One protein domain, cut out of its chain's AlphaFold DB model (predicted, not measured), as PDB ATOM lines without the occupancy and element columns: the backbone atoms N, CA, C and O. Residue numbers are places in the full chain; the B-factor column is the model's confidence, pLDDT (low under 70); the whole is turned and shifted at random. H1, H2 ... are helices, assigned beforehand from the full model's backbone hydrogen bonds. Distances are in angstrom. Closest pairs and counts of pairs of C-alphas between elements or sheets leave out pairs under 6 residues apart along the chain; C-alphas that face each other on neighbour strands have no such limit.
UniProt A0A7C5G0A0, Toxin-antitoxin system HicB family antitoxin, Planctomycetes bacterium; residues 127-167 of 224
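AT A GLANCE: This is residues 127 to 167 of the 224 residues of the protein "Toxin-antitoxin system HicB family antitoxin" of Planctomycetes bacterium (UniProt A0A7C5G0A0). An open frame of two helices joined as an L: a strand-free lead-in reaches the longer helix H1, and the shorter H2 runs off from beside residues 142 to 146 of H1. Residues 131 to 138 and 159 to 167 stick out. The printed part has 41 residues, with two named helices, H1 then H2, and no named strand; its class is all helix. It is only just loose, close to compact, with a radius of gyration of the C-alphas of 11.1 A and spans of 26 by 24 by 21 A.

IN THESE COORDINATES: H1, residues 136 to 149, begins at C-alpha 136 (146.955, 178.821, 160.438) and is 20.0 A long. H2, residues 153 to 161, is 12.2 A long and ends at C-alpha 161 (149.048, 196.815, 155.902).

HOW THE PARTS SIT: H1, with residues 142 to 146 alone, touches H2; their closest C-alphas, of Ala 146 and Ile 153, are 5.5 A apart. Their lines are about perpendicular, at 83 degrees. In both helices every O i to N i+4 pair is within hydrogen-bond range.

THE WHOLE: The farthest C-alphas, of Gly 150 and Ala 167, are 30.3 A apart. The printed part has no cut, and the link from H1 to H2 is tight. Residues 164 to 167 have pLDDT under 70.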
ATOM      1  N   ILE A 127     158.898 196.682 142.761       77.25
ATOM      2  CA  ILE A 127     158.074 195.894 143.686       77.25
ATOM      3  C   ILE A 127     158.977 194.980 144.514       77.25
ATOM      4  O   ILE A 127     159.690 194.143 143.962       77.25
ATOM      5  N   LYS A 128     158.907 195.115 145.840       80.62
ATOM      6  CA  LYS A 128     159.570 194.217 146.792       80.62
ATOM      7  C   LYS A 128     158.577 193.192 147.335       80.62
ATOM      8  O   LYS A 128     157.411 193.511 147.559       80.62
ATOM      9  N   ILE A 129     159.047 191.964 147.541       84.00
ATOM     10  CA  ILE A 129     158.253 190.888 148.143       84.00
ATOM     11  C   ILE A 129     158.387 190.984 149.664       84.00
ATOM     12  O   ILE A 129     159.500 191.011 150.186       84.00
ATOM     13  N   LEU A 130     157.251 191.019 150.362       82.69
ATOM     14  CA  LEU A 130     157.171 190.898 151.816       82.69
ATOM     15  C   LEU A 130     156.577 189.527 152.160       82.69
ATOM     16  O   LEU A 130     155.418 189.265 151.844       82.69
ATOM     17  N   THR A 131     157.358 188.665 152.812       88.81
ATOM     18  CA  THR A 131     156.894 187.356 153.299       88.81
ATOM     19  C   THR A 131     156.622 187.440 154.800       88.81
ATOM     20  O   THR A 131     157.518 187.785 155.566       88.81
ATOM     21  N   VAL A 132     155.399 187.113 155.228       86.00
ATOM     22  CA  VAL A 132     154.982 187.128 156.642       86.00
ATOM     23  C   VAL A 132     154.600 185.711 157.073       86.00
ATOM     24  O   VAL A 132     153.883 185.025 156.348       86.00
ATOM     25  N   ARG A 133     155.066 185.268 158.249       91.56
ATOM     26  CA  ARG A 133     154.624 184.010 158.873       91.56
ATOM     27  C   ARG A 133     153.485 184.316 159.836       91.56
ATOM     28  O   ARG A 133     153.652 185.139 160.731       91.56
ATOM     29  N   VAL A 134     152.350 183.654 159.654       90.44
ATOM     30  CA  VAL A 134     151.171 183.808 160.512       90.44
ATOM     31  C   VAL A 134     150.639 182.437 160.938       90.44
ATOM     32  O   VAL A 134     150.860 181.467 160.211       90.44
ATOM     33  N   PRO A 135     149.957 182.326 162.094       95.56
ATOM     34  CA  PRO A 135     149.274 181.095 162.482       95.56
ATOM     35  C   PRO A 135     148.199 180.686 161.470       95.56
ATOM     36  O   PRO A 135     147.562 181.538 160.848       95.56
ATOM     37  N   GLU A 136     147.941 179.382 161.371       93.25
ATOM     38  CA  GLU A 136     146.955 178.821 160.438       93.25
ATOM     39  C   GLU A 136     145.544 179.384 160.672       93.25
ATOM     40  O   GLU A 136     144.865 179.808 159.739       93.25
ATOM     41  N   SER A 137     145.128 179.502 161.936       95.25
ATOM     42  CA  SER A 137     143.833 180.089 162.298       95.25
ATOM     43  C   SER A 137     143.685 181.532 161.810       95.25
ATOM     44  O   SER A 137     142.623 181.927 161.332       95.25
ATOM     45  N   PHE A 138     144.760 182.320 161.878       91.88
ATOM     46  CA  PHE A 138     144.764 183.697 161.395       91.88
ATOM     47  C   PHE A 138     144.682 183.757 159.867       91.88
ATOM     48  O   PHE A 138     143.914 184.548 159.317       91.88
ATOM     49  N   HIS A 139     145.420 182.885 159.179       95.50
ATOM     50  CA  HIS A 139     145.345 182.765 157.726       95.50
ATOM     51  C   HIS A 139     143.921 182.420 157.252       95.50
ATOM     52  O   HIS A 139     143.408 183.062 156.335       95.50
ATOM     53  N   GLN A 140     143.238 181.486 157.922       94.88
ATOM     54  CA  GLN A 140     141.856 181.107 157.598       94.88
ATOM     55  C   GLN A 140     140.861 182.259 157.780       94.88
ATOM     56  O   GLN A 140     139.959 182.433 156.956       94.88
ATOM     57  N   ILE A 141     141.034 183.080 158.820       95.25
ATOM     58  CA  ILE A 141     140.209 184.277 159.032       95.25
ATOM     59  C   ILE A 141     140.371 185.251 157.859       95.25
ATOM     60  O   ILE A 141     139.370 185.702 157.302       95.25
ATOM     61  N   ILE A 142     141.613 185.524 157.444       92.88
ATOM     62  CA  ILE A 142     141.897 186.402 156.299       92.88
ATOM     63  C   ILE A 142     141.306 185.825 155.013       92.88
ATOM     64  O   ILE A 142     140.699 186.562 154.238       92.88
ATOM     65  N   ALA A 143     141.462 184.523 154.779       92.31
ATOM     66  CA  ALA A 143     140.926 183.864 153.595       92.31
ATOM     67  C   ALA A 143     139.399 184.006 153.511       92.31
ATOM     68  O   ALA A 143     138.867 184.356 152.457       92.31
ATOM     69  N   ARG A 144     138.697 183.813 154.634       96.25
ATOM     70  CA  ARG A 144     137.243 183.988 154.708       96.25
ATOM     71  C   ARG A 144     136.828 185.435 154.452       96.25
ATOM     72  O   ARG A 144     135.895 185.669 153.692       96.25
ATOM     73  N   GLU A 145     137.510 186.398 155.063       94.94
ATOM     74  CA  GLU A 145     137.221 187.823 154.871       94.94
ATOM     75  C   GLU A 145     137.462 188.253 153.413       94.94
ATOM     76  O   GLU A 145     136.645 188.957 152.825       94.94
ATOM     77  N   ALA A 146     138.541 187.769 152.793       93.81
ATOM     78  CA  ALA A 146     138.850 188.039 151.391       93.81
ATOM     79  C   ALA A 146     137.774 187.467 150.456       93.81
ATOM     80  O   ALA A 146     137.328 188.159 149.540       93.81
ATOM     81  N   ALA A 147     137.303 186.245 150.732       93.31
ATOM     82  CA  ALA A 147     136.208 185.620 149.998       93.31
ATOM     83  C   ALA A 147     134.896 186.411 150.135       93.31
ATOM     84  O   ALA A 147     134.230 186.658 149.131       93.31
ATOM     85  N   GLN A 148     134.558 186.872 151.344       93.75
ATOM     86  CA  GLN A 148     133.381 187.718 151.588       93.75
ATOM     87  C   GLN A 148     133.462 189.060 150.847       93.75
ATOM     88  O   GLN A 148     132.456 189.549 150.341       93.75
ATOM     89  N   ALA A 149     134.658 189.643 150.755       88.62
ATOM     90  CA  ALA A 149     134.902 190.900 150.055       88.62
ATOM     91  C   ALA A 149     135.131 190.743 148.534       88.62
ATOM     92  O   ALA A 149     135.263 191.749 147.836       88.62
ATOM     93  N   GLY A 150     135.201 189.513 148.007       91.19
ATOM     94  CA  GLY A 150     135.438 189.240 146.585       91.19
ATOM     95  C   GLY A 150     136.832 189.645 146.081       91.19
ATOM     96  O   GLY A 150     136.990 189.981 144.906       91.19
ATOM     97  N   VAL A 151     137.844 189.649 146.954       91.62
ATOM     98  CA  VAL A 151     139.235 190.025 146.632       91.62
ATOM     99  C   VAL A 151     140.197 188.877 146.934       91.62
ATOM    100  O   VAL A 151     139.869 187.955 147.675       91.62
ATOM    101  N   SER A 152     141.412 188.913 146.379       91.00
ATOM    102  CA  SER A 152     142.433 187.932 146.765       91.00
ATOM    103  C   SER A 152     142.976 188.214 148.169       91.00
ATOM    104  O   SER A 152     143.008 189.363 148.619       91.00
ATOM    105  N   ILE A 153     143.485 187.173 148.835       90.56
ATOM    106  CA  ILE A 153     144.159 187.284 150.141       90.56
ATOM    107  C   ILE A 153     145.228 188.384 150.104       90.56
ATOM    108  O   ILE A 153     145.257 189.254 150.970       90.56
ATOM    109  N   ASN A 154     146.048 188.422 149.051       89.31
ATOM    110  CA  ASN A 154     147.102 189.427 148.906       89.31
ATOM    111  C   ASN A 154     146.549 190.856 148.793       89.31
ATOM    112  O   ASN A 154     147.136 191.777 149.355       89.31
ATOM    113  N   GLN A 155     145.428 191.061 148.092       86.56
ATOM    114  CA  GLN A 155     144.792 192.380 147.990       86.56
ATOM    115  C   GLN A 155     144.266 192.853 149.346       86.56
ATOM    116  O   GLN A 155     144.483 194.012 149.704       86.56
ATOM    117  N   LEU A 156     143.636 191.958 150.113       89.31
ATOM    118  CA  LEU A 156     143.163 192.259 151.462       89.31
ATOM    119  C   LEU A 156     144.330 192.549 152.418       89.31
ATOM    120  O   LEU A 156     144.302 193.550 153.132       89.31
ATOM    121  N   CYS A 157     145.383 191.728 152.392       89.31
ATOM    122  CA  CYS A 157     146.576 191.919 153.220       89.31
ATOM    123  C   CYS A 157     147.260 193.257 152.931       89.31
ATOM    124  O   CYS A 157     147.511 194.026 153.853       89.31
ATOM    125  N   VAL A 158     147.509 193.583 151.658       87.12
ATOM    126  CA  VAL A 158     148.096 194.879 151.281       87.12
ATOM    127  C   VAL A 158     147.188 196.035 151.708       87.12
ATOM    128  O   VAL A 158     147.679 197.064 152.168       87.12
ATOM    129  N   ALA A 159     145.864 195.880 151.602       84.19
ATOM    130  CA  ALA A 159     144.925 196.899 152.055       84.19
ATOM    131  C   ALA A 159     145.003 197.150 153.565       84.19
ATOM    132  O   ALA A 159     145.040 198.313 153.964       84.19
ATOM    133  N   LYS A 160     145.083 196.086 154.372       87.38
ATOM    134  CA  LYS A 160     145.228 196.169 155.831       87.38
ATOM    135  C   LYS A 160     146.593 196.732 156.248       87.38
ATOM    136  O   LYS A 160     146.638 197.568 157.136       87.38
ATOM    137  N   LEU A 161     147.684 196.352 155.578       85.81
ATOM    138  CA  LEU A 161     149.048 196.815 155.902       85.81
ATOM    139  C   LEU A 161     149.288 198.307 155.631       85.81
ATOM    140  O   LEU A 161     150.150 198.914 156.254       85.81
ATOM    141  N   ILE A 162     148.553 198.896 154.688       78.69
ATOM    142  CA  ILE A 162     148.664 200.325 154.363       78.69
ATOM    143  C   ILE A 162     148.015 201.209 155.439       78.69
ATOM    144  O   ILE A 162     148.332 202.396 155.531       78.69
ATOM    145  N   GLN A 163     147.099 200.664 156.240       75.25
ATOM    146  CA  GLN A 163     146.496 201.410 157.337       75.25
ATOM    147  C   GLN A 163     147.559 201.642 158.416       75.25
ATOM    148  O   GLN A 163     148.171 200.693 158.898       75.25
ATOM    149  N   VAL A 164     147.791 202.909 158.774       66.00
ATOM    150  CA  VAL A 164     148.702 203.278 159.865       66.00
ATOM    151  C   VAL A 164     148.257 202.579 161.148       66.00
ATOM    152  O   VAL A 164     147.145 202.793 161.632       66.00
ATOM    153  N   ILE A 165     149.132 201.726 161.676       65.62
ATOM    154  CA  ILE A 165     148.952 201.050 162.959       65.62
ATOM    155  C   ILE A 165     149.412 202.016 164.052       65.62
ATOM    156  O   ILE A 165     150.470 202.635 163.926       65.62
ATOM    157  N   ASP A 166     148.632 202.144 165.126       57.53
ATOM    158  CA  ASP A 166     149.046 202.905 166.306       57.53
ATOM    159  C   ASP A 166     150.319 202.271 166.899       57.53
ATOM    160  O   ASP A 166     150.373 201.067 167.164       57.53
ATOM    161  N   ALA A 167     151.358 203.087 167.103       58.44
ATOM    162  CA  ALA A 167     152.658 202.655 167.606       58.44
ATOM    163  C   ALA A 167     152.560 201.900 168.945       58.44
ATOM    164  O   ALA A 167     153.408 201.056 169.242       58.44
TER     165      ALA A 167